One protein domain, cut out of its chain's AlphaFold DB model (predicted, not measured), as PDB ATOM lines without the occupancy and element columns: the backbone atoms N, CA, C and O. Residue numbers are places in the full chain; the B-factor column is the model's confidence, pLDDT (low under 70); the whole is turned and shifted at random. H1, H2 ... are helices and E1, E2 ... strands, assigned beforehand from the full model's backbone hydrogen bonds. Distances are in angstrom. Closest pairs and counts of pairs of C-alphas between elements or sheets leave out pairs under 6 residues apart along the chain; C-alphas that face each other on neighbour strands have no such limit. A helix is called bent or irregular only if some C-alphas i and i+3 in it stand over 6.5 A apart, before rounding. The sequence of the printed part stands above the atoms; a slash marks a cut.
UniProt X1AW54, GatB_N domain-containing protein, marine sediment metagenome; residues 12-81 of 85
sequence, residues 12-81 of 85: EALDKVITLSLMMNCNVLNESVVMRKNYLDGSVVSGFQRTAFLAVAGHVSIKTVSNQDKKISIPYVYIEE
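Overview. This is residues 12 to 81 of the 85 residues of the protein "GatB_N domain-containing protein" of marine sediment metagenome (UniProt X1AW54). A long, bent ribbon of two antiparallel strands, E2 and E3, makes the length of this domain, with the short strand E1 beside the first part of E2 and the one helix, H1, over one face, running along the strands. The sheet is twisted, in the order E1, E2, E3, all antiparallel. The printed part has 70 residues, with one named helix and three named strands in the order H1, E1, E2, E3, and its class is mixed, helices and strands. It is loose, with a radius of gyration of the C-alphas of 15.7 A, and elongated, spanning 48 by 29 by 19 A.

Along the chain. H1, residues 12 to 23, begins at C-alpha 12 (74.491, 72.909, 6.355) and is 16.7 A long. E1 is residues 34 to 38. E2, residues 48 to 63, is 39.2 A long and bends by 71 degrees at residue 54. E3, residues 69 to 80, is 31.5 A long, bends by 51 degrees at residue 75 and ends at C-alpha 80 (77.995, 79.437, 17.646).

Arrangement. E1, E2 and E3 form a meander, each strand the antiparallel neighbour of the one before. In the hairpin E1 and E2, N 35 and O 51 are 2.7 A apart, within hydrogen-bond range. In the hairpin E2 and E3, N 58 and O 74 are within range at 2.8 A. Residues 27 to 28 pair antiparallel with residues 55 to 56 of E2. H1 is on the sheet at a height of 9.4 A, over E3, at 15 degrees to it on the local plane. The closest C-alphas of H1 and E2 are those of Ser 21 and Ala 55, 6.5 A apart. In H1 every O i to N i+4 pair is within hydrogen-bond range.

Size, cuts and confidence. The two C-alphas farthest apart, those of Ser 46 and Ser 66, are 48.6 A apart. The printed part has no cut. The link E2 to E3 is tight; those from H1 to E1 and from E1 to E2 are short. Mean pLDDT of the printed part is 90.7, with residues 42 to 46 under 70.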
ATOM      1  N   GLU A  12      75.938  72.795   6.134       94.56
ATOM      2  CA  GLU A  12      74.491  72.909   6.355       94.56
ATOM      3  C   GLU A  12      74.148  74.073   7.299       94.56
ATOM      4  O   GLU A  12      73.154  74.782   7.115       94.56
ATOM      5  N   ALA A  13      74.958  74.273   8.339       93.56
ATOM      6  CA  ALA A  13      74.746  75.365   9.277       93.56
ATOM      7  C   ALA A  13      75.055  76.720   8.622       93.56
ATOM      8  O   ALA A  13      74.319  77.685   8.851       93.56
ATOM      9  N   LEU A  14      76.084  76.771   7.768       93.25
ATOM     10  CA  LEU A  14      76.456  77.948   6.988       93.25
ATOM     11  C   LEU A  14      75.363  78.331   5.973       93.25
ATOM     12  O   LEU A  14      74.967  79.495   5.905       93.25
ATOM     13  N   ASP A  15      74.791  77.361   5.262       95.81
ATOM     14  CA  ASP A  15      73.685  77.597   4.326       95.81
ATOM     15  C   ASP A  15      72.454  78.183   5.032       95.81
ATOM     16  O   ASP A  15      71.842  79.150   4.560       95.81
ATOM     17  N   LYS A  16      72.100  77.642   6.205       96.62
ATOM     18  CA  LYS A  16      70.961  78.130   6.998       96.62
ATOM     19  C   LYS A  16      71.165  79.564   7.468       96.62
ATOM     20  O   LYS A  16      70.253  80.382   7.344       96.62
ATOM     21  N   VAL A  17      72.341  79.888   8.001       95.81
ATOM     22  CA  VAL A  17      72.610  81.233   8.529       95.81
ATOM     23  C   VAL A  17      72.766  82.272   7.419       95.81
ATOM     24  O   VAL A  17      72.303  83.400   7.595       95.81
ATOM     25  N   ILE A  18      73.315  81.907   6.253       96.19
ATOM     26  CA  ILE A  18      73.326  82.778   5.067       96.19
ATOM     27  C   ILE A  18      71.890  83.038   4.609       96.19
ATOM     28  O   ILE A  18      71.502  84.196   4.444       96.19
ATOM     29  N   THR A  19      71.072  81.990   4.486       97.81
ATOM     30  CA  THR A  19      69.657  82.115   4.101       97.81
ATOM     31  C   THR A  19      68.903  83.039   5.055       97.81
ATOM     32  O   THR A  19      68.255  83.992   4.618       97.81
ATOM     33  N   LEU A  20      69.035  82.817   6.366       97.12
ATOM     34  CA  LEU A  20      68.404  83.651   7.387       97.12
ATOM     35  C   LEU A  20      68.891  85.106   7.307       97.12
ATOM     36  O   LEU A  20      68.085  86.032   7.370       97.12
ATOM     37  N   SER A  21      70.196  85.316   7.124       97.69
ATOM     38  CA  SER A  21      70.794  86.648   6.991       97.69
ATOM     39  C   SER A  21      70.216  87.409   5.798       97.69
ATOM     40  O   SER A  21      69.842  88.572   5.941       97.69
ATOM     41  N   LEU A  22      70.057  86.748   4.650       97.38
ATOM     42  CA  LEU A  22      69.447  87.348   3.461       97.38
ATOM     43  C   LEU A  22      67.962  87.675   3.679       97.38
ATOM     44  O   LEU A  22      67.521  88.767   3.322       97.38
ATOM     45  N   MET A  23      67.200  86.788   4.329       97.38
ATOM     46  CA  MET A  23      65.798  87.052   4.697       97.38
ATOM     47  C   MET A  23      65.652  88.261   5.634       97.38
ATOM     48  O   MET A  23      64.645  88.968   5.601       97.38
ATOM     49  N   MET A  24      66.669  88.511   6.458       97.69
ATOM     50  CA  MET A  24      66.751  89.642   7.382       97.69
ATOM     51  C   MET A  24      67.403  90.886   6.758       97.69
ATOM     52  O   MET A  24      67.691  91.845   7.471       97.69
ATOM     53  N   ASN A  25      67.614  90.907   5.438       97.88
ATOM     54  CA  ASN A  25      68.266  92.000   4.708       97.88
ATOM     55  C   ASN A  25      69.671  92.347   5.240       97.88
ATOM     56  O   ASN A  25      70.086  93.502   5.169       97.88
ATOM     57  N   CYS A  26      70.386  91.382   5.821       98.19
ATOM     58  CA  CYS A  26      71.752  91.581   6.295       98.19
ATOM     59  C   CYS A  26      72.752  91.562   5.131       98.19
ATOM     60  O   CYS A  26      72.568  90.861   4.136       98.19
ATOM     61  N   ASN A  27      73.880  92.239   5.324       97.75
ATOM     62  CA  ASN A  27      75.067  92.100   4.489       97.75
ATOM     63  C   ASN A  27      75.902  90.923   5.001       97.75
ATOM     64  O   ASN A  27      76.474  91.003   6.092       97.75
ATOM     65  N   VAL A  28      75.957  89.837   4.230       97.12
ATOM     66  CA  VAL A  28      76.791  88.665   4.533       97.12
ATOM     67  C   VAL A  28      78.259  89.002   4.264       97.12
ATOM     68  O   VAL A  28      78.581  89.636   3.259       97.12
ATOM     69  N   LEU A  29      79.145  88.617   5.181       94.19
ATOM     70  CA  LEU A  29      80.583  88.837   5.052       94.19
ATOM     71  C   LEU A  29      81.191  87.844   4.055       94.19
ATOM     72  O   LEU A  29      80.809  86.679   4.018       94.19
ATOM     73  N   ASN A  30      82.181  88.298   3.283       91.94
ATOM     74  CA  ASN A  30      82.899  87.435   2.337       91.94
ATOM     75  C   ASN A  30      83.790  86.402   3.042       91.94
ATOM     76  O   ASN A  30      84.046  85.333   2.500       91.94
ATOM     77  N   GLU A  31      84.268  86.737   4.240       90.06
ATOM     78  CA  GLU A  31      85.138  85.897   5.055       90.06
ATOM     79  C   GLU A  31      84.679  85.961   6.509       90.06
ATOM     80  O   GLU A  31      84.256  87.013   6.998       90.06
ATOM     81  N   SER A  32      84.783  84.833   7.206       86.88
ATOM     82  CA  SER A  32      84.497  84.740   8.632       86.88
ATOM     83  C   SER A  32      85.624  84.031   9.365       86.88
ATOM     84  O   SER A  32      86.297  83.151   8.829       86.88
ATOM     85  N   VAL A  33      85.843  84.450  10.609       86.81
ATOM     86  CA  VAL A  33      86.881  83.899  11.478       86.81
ATOM     87  C   VAL A  33      86.214  83.283  12.694       86.81
ATOM     88  O   VAL A  33      85.426  83.939  13.381       86.81
ATOM     89  N   VAL A  34      86.547  82.022  12.968       88.19
ATOM     90  CA  VAL A  34      86.131  81.342  14.194       88.19
ATOM     91  C   VAL A  34      86.920  81.916  15.368       88.19
ATOM     92  O   VAL A  34      88.149  81.878  15.406       88.19
ATOM     93  N   MET A  35      86.191  82.441  16.341       87.75
ATOM     94  CA  MET A  35      86.671  83.017  17.587       87.75
ATOM     95  C   MET A  35      86.374  82.077  18.760       87.75
ATOM     96  O   MET A  35      85.474  81.236  18.707       87.75
ATOM     97  N   ARG A  36      87.126  82.249  19.851       86.69
ATOM     98  CA  ARG A  36      86.946  81.516  21.111       86.69
ATOM     99  C   ARG A  36      86.456  82.480  22.184       86.69
ATOM    100  O   ARG A  36      87.200  83.359  22.614       86.69
ATOM    101  N   LYS A  37      85.205  82.322  22.610       86.38
ATOM    102  CA  LYS A  37      84.627  83.070  23.728       86.38
ATOM    103  C   LYS A  37      84.877  82.282  25.011       86.38
ATOM    104  O   LYS A  37      84.292  81.221  25.198       86.38
ATOM    105  N   ASN A  38      85.787  82.769  25.851       82.75
ATOM    106  CA  ASN A  38      86.191  82.082  27.081       82.75
ATOM    107  C   ASN A  38      85.139  82.243  28.189       82.75
ATOM    108  O   ASN A  38      84.587  83.331  28.359       82.75
ATOM    109  N   TYR A  39      84.932  81.185  28.971       79.62
ATOM    110  CA  TYR A  39      84.050  81.155  30.139       79.62
ATOM    111  C   TYR A  39      84.849  80.742  31.379       79.62
ATOM    112  O   TYR A  39      85.619  79.785  31.348       79.62
ATOM    113  N   LEU A  40      84.682  81.487  32.474       74.44
ATOM    114  CA  LEU A  40      85.401  81.285  33.744       74.44
ATOM    115  C   LEU A  40      84.569  80.533  34.795       74.44
ATOM    116  O   LEU A  40      85.074  80.217  35.866       74.44
ATOM    117  N   ASP A  41      83.297  80.269  34.504       71.75
ATOM    118  CA  ASP A  41      82.307  79.733  35.444       71.75
ATOM    119  C   ASP A  41      82.164  78.200  35.396       71.75
ATOM    120  O   ASP A  41      81.369  77.632  36.139       71.75
ATOM    121  N   GLY A  42      82.945  77.518  34.552       62.44
ATOM    122  CA  GLY A  42      82.932  76.057  34.426       62.44
ATOM    123  C   GLY A  42      81.711  75.487  33.694       62.44
ATOM    124  O   GLY A  42      81.581  74.269  33.618       62.44
ATOM    125  N   SER A  43      80.846  76.337  33.129       66.19
ATOM    126  CA  SER A  43      79.639  75.933  32.386       66.19
ATOM    127  C   SER A  43      79.927  75.260  31.038       66.19
ATOM    128  O   SER A  43      79.044  74.650  30.444       66.19
ATOM    129  N   VAL A  44      81.168  75.343  30.550       62.50
ATOM    130  CA  VAL A  44      81.588  74.768  29.269       62.50
ATOM    131  C   VAL A  44      82.772  73.835  29.501       62.50
ATOM    132  O   VAL A  44      83.813  74.259  30.001       62.50
ATOM    133  N   VAL A  45      82.637  72.570  29.089       60.56
ATOM    134  CA  VAL A  45      83.619  71.487  29.310       60.56
ATOM    135  C   VAL A  45      85.037  71.841  28.816       60.56
ATOM    136  O   VAL A  45      86.026  71.376  29.378       60.56
ATOM    137  N   SER A  46      85.153  72.680  27.779       65.56
ATOM    138  CA  SER A  46      86.414  73.167  27.193       65.56
ATOM    139  C   SER A  46      86.920  74.504  27.757       65.56
ATOM    140  O   SER A  46      88.018  74.922  27.396       65.56
ATOM    141  N   GLY A  47      86.141  75.204  28.589       75.50
ATOM    142  CA  GLY A  47      86.450  76.561  29.071       75.50
ATOM    143  C   GLY A  47      86.254  77.677  28.031       75.50
ATOM    144  O   GLY A  47      86.489  78.848  28.329       75.50
ATOM    145  N   PHE A  48      85.808  77.346  26.815       77.25
ATOM    146  CA  PHE A  48      85.442  78.308  25.775       77.25
ATOM    147  C   PHE A  48      84.398  77.730  24.814       77.25
ATOM    148  O   PHE A  48      84.358  76.520  24.589       77.25
ATOM    149  N   GLN A  49      83.614  78.612  24.200       84.12
ATOM    150  CA  GLN A  49      82.672  78.307  23.118       84.12
ATOM    151  C   GLN A  49      83.216  78.860  21.798       84.12
ATOM    152  O   GLN A  49      83.780  79.962  21.761       84.12
ATOM    153  N   ARG A  50      83.057  78.104  20.708       87.19
ATOM    154  CA  ARG A  50      83.388  78.576  19.359       87.19
ATOM    155  C   ARG A  50      82.244  79.425  18.813       87.19
ATOM    156  O   ARG A  50      81.088  79.019  18.869       87.19
ATOM    157  N   THR A  51      82.580  80.592  18.274       90.56
ATOM    158  CA  THR A  51      81.631  81.523  17.647       90.56
ATOM    159  C   THR A  51      82.262  82.146  16.406       90.56
ATOM    160  O   THR A  51      83.469  82.369  16.384       90.56
ATOM    161  N   ALA A  52      81.491  82.427  15.364       92.19
ATOM    162  CA  ALA A  52      81.959  83.127  14.175       92.19
ATOM    163  C   ALA A  52      80.959  84.205  13.762       92.19
ATOM    164  O   ALA A  52      79.745  84.045  13.873       92.19
ATOM    165  N   PHE A  53      81.489  85.325  13.286       92.94
ATOM    166  CA  PHE A  53      80.709  86.473  12.845       92.94
ATOM    167  C   PHE A  53      80.430  86.384  11.344       92.94
ATOM    168  O   PHE A  53      81.372  86.187  10.579       92.94
ATOM    169  N   LEU A  54      79.165  86.510  10.923       95.25
ATOM    170  CA  LEU A  54      78.761  86.164   9.551       95.25
ATOM    171  C   LEU A  54      78.027  87.251   8.774       95.25
ATOM    172  O   LEU A  54      78.170  87.307   7.554       95.25
ATOM    173  N   ALA A  55      77.232  88.096   9.426       97.06
ATOM    174  CA  ALA A  55      76.497  89.138   8.717       97.06
ATOM    175  C   ALA A  55      76.219  90.358   9.594       97.06
ATOM    176  O   ALA A  55      76.203  90.271  10.824       97.06
ATOM    177  N   VAL A  56      75.983  91.499   8.947       97.50
ATOM    178  CA  VAL A  56      75.786  92.796   9.609       97.50
ATOM    179  C   VAL A  56      74.666  93.618   8.995       97.50
ATOM    180  O   VAL A  56      74.259  93.381   7.861       97.50
ATOM    181  N   ALA A  57      74.239  94.649   9.724       97.62
ATOM    182  CA  ALA A  57      73.415  95.743   9.205       97.62
ATOM    183  C   ALA A  57      72.081  95.303   8.563       97.62
ATOM    184  O   ALA A  57      71.611  95.927   7.614       97.62
ATOM    185  N   GLY A  58      71.461  94.252   9.099       98.00
ATOM    186  CA  GLY A  58      70.137  93.805   8.686       98.00
ATOM    187  C   GLY A  58      68.999  94.578   9.334       98.00
ATOM    188  O   GLY A  58      69.182  95.406  10.234       98.00
ATOM    189  N   HIS A  59      67.784  94.269   8.895       98.06
ATOM    190  CA  HIS A  59      66.560  94.741   9.520       98.06
ATOM    191  C   HIS A  59      65.356  93.846   9.205       98.06
ATOM    192  O   HIS A  59      65.226  93.286   8.115       98.06
ATOM    193  N   VAL A  60      64.382  93.843  10.110       97.25
ATOM    194  CA  VAL A  60      63.039  93.294   9.870       97.25
ATOM    195  C   VAL A  60      61.989  94.392   9.977       97.25
ATOM    196  O   VAL A  60      62.128  95.324  10.768       97.25
ATOM    197  N   SER A  61      60.941  94.298   9.166       96.12
ATOM    198  CA  SER A  61      59.810  95.226   9.205       96.12
ATOM    199  C   SER A  61      58.660  94.593   9.978       96.12
ATOM    200  O   SER A  61      58.245  93.481   9.660       96.12
ATOM    201  N   ILE A  62      58.130  95.303  10.972       95.88
ATOM    202  CA  ILE A  62      56.961  94.883  11.748       95.88
ATOM    203  C   ILE A  62      55.855  95.932  11.654       95.88
ATOM    204  O   ILE A  62      56.133  97.127  11.538       95.88
ATOM    205  N   LYS A  63      54.599  95.491  11.763       96.56
ATOM    206  CA  LYS A  63      53.457  96.386  11.971       96.56
ATOM    207  C   LYS A  63      53.311  96.691  13.458       96.56
ATOM    208  O   LYS A  63      53.328  95.785  14.290       96.56
ATOM    209  N   THR A  64      53.176  97.964  13.802       94.50
ATOM    210  CA  THR A  64      52.872  98.395  15.172       94.50
ATOM    211  C   THR A  64      51.390  98.196  15.498       94.50
ATOM    212  O   THR A  64      50.563  97.989  14.613       94.50
ATOM    213  N   VAL A  65      51.026  98.362  16.775       94.31
ATOM    214  CA  VAL A  65      49.616  98.419  17.212       94.31
ATOM    215  C   VAL A  65      48.823  99.548  16.537       94.31
ATOM    216  O   VAL A  65      47.612  99.449  16.396       94.31
ATOM    217  N   SER A  66      49.506 100.604  16.078       95.19
ATOM    218  CA  SER A  66      48.938 101.702  15.286       95.19
ATOM    219  C   SER A  66      48.907 101.417  13.774       95.19
ATOM    220  O   SER A  66      48.629 102.321  12.990       95.19
ATOM    221  N   ASN A  67      49.199 100.181  13.354       93.31
ATOM    222  CA  ASN A  67      49.280  99.733  11.961       93.31
ATOM    223  C   ASN A  67      50.322 100.478  11.097       93.31
ATOM    224  O   ASN A  67      50.191 100.569   9.876       93.31
ATOM    225  N   GLN A  68      51.376 101.006  11.723       95.69
ATOM    226  CA  GLN A  68      52.499 101.658  11.043       95.69
ATOM    227  C   GLN A  68      53.643 100.664  10.826       95.69
ATOM    228  O   GLN A  68      53.869  99.783  11.656       95.69
ATOM    229  N   ASP A  69      54.383 100.813   9.726       96.19
ATOM    230  CA  ASP A  69      55.599 100.033   9.498       96.19
ATOM    231  C   ASP A  69      56.741 100.560  10.367       96.19
ATOM    232  O   ASP A  69      57.087 101.741  10.327       96.19
ATOM    233  N   LYS A  70      57.357  99.662  11.133       96.94
ATOM    234  CA  LYS A  70      58.555  99.938  11.923       96.94
ATOM    235  C   LYS A  70      59.661  98.976  11.519       96.94
ATOM    236  O   LYS A  70      59.483  97.762  11.580       96.94
ATOM    237  N   LYS A  71      60.822  99.520  11.154       97.25
ATOM    238  CA  LYS A  71      62.042  98.731  10.961       97.25
ATOM    239  C   LYS A  71      62.730  98.499  12.305       97.25
ATOM    240  O   LYS A  71      62.957  99.447  13.055       97.25
ATOM    241  N   ILE A  72      63.056  97.245  12.593       97.75
ATOM    242  CA  ILE A  72      63.863  96.826  13.738       97.75
ATOM    243  C   ILE A  72      65.214  96.369  13.207       97.75
ATOM    244  O   ILE A  72      65.275  95.478  12.360       97.75
ATOM    245  N   SER A  73      66.282  96.999  13.684       97.94
ATOM    246  CA  SER A  73      67.640  96.702  13.237       97.94
ATOM    247  C   SER A  73      68.131  95.364  13.780       97.94
ATOM    248  O   SER A  73      67.927  95.047  14.950       97.94
ATOM    249  N   ILE A  74      68.841  94.627  12.932       97.75
ATOM    250  CA  ILE A  74      69.583  93.413  13.270       97.75
ATOM    251  C   ILE A  74      71.055  93.733  13.004       97.75
ATOM    252  O   ILE A  74      71.519  93.629  11.869       97.75
ATOM    253  N   PRO A  75      71.788  94.229  14.014       96.94
ATOM    254  CA  PRO A  75      73.115  94.784  13.784       96.94
ATOM    255  C   PRO A  75      74.126  93.709  13.383       96.94
ATOM    256  O   PRO A  75      74.994  93.983  12.557       96.94
ATOM    257  N   TYR A  76      73.987  92.504  13.941       96.56
ATOM    258  CA  TYR A  76      74.973  91.433  13.872       96.56
ATOM    259  C   TYR A  76      74.297  90.062  13.824       96.56
ATOM    260  O   TYR A  76      73.302  89.841  14.516       96.56
ATOM    261  N   VAL A  77      74.880  89.138  13.063       96.62
ATOM    262  CA  VAL A  77      74.536  87.712  13.045       96.62
ATOM    263  C   VAL A  77      75.805  86.907  13.308       96.62
ATOM    264  O   VAL A  77      76.824  87.102  12.636       96.62
ATOM    265  N   TYR A  78      75.724  85.998  14.276       95.06
ATOM    266  CA  TYR A  78      76.789  85.070  14.646       95.06
ATOM    267  C   TYR A  78      76.296  83.629  14.501       95.06
ATOM    268  O   TYR A  78      75.098  83.367  14.610       95.06
ATOM    269  N   ILE A  79      77.228  82.707  14.282       93.25
ATOM    270  CA  ILE A  79      77.019  81.266  14.422       93.25
ATOM    271  C   ILE A  79      77.872  80.768  15.585       93.25
ATOM    272  O   ILE A  79      79.044  81.121  15.686       93.25
ATOM    273  N   GLU A  80      77.300  79.968  16.475       91.44
ATOM    274  CA  GLU A  80      77.995  79.437  17.646       91.44
ATOM    275  C   GLU A  80      77.518  78.025  17.976       91.44
ATOM    276  O   GLU A  80      76.421  77.619  17.592       91.44
ATOM    277  N   GLU A  81      78.374  77.262  18.645       87.00
ATOM    278  CA  GLU A  81      78.018  75.938  19.157       87.00
ATOM    279  C   GLU A  81      77.192  76.072  20.431       87.00
ATOM    280  O   GLU A  81      77.465  76.956  21.239       87.00
TER     281      GLU A  81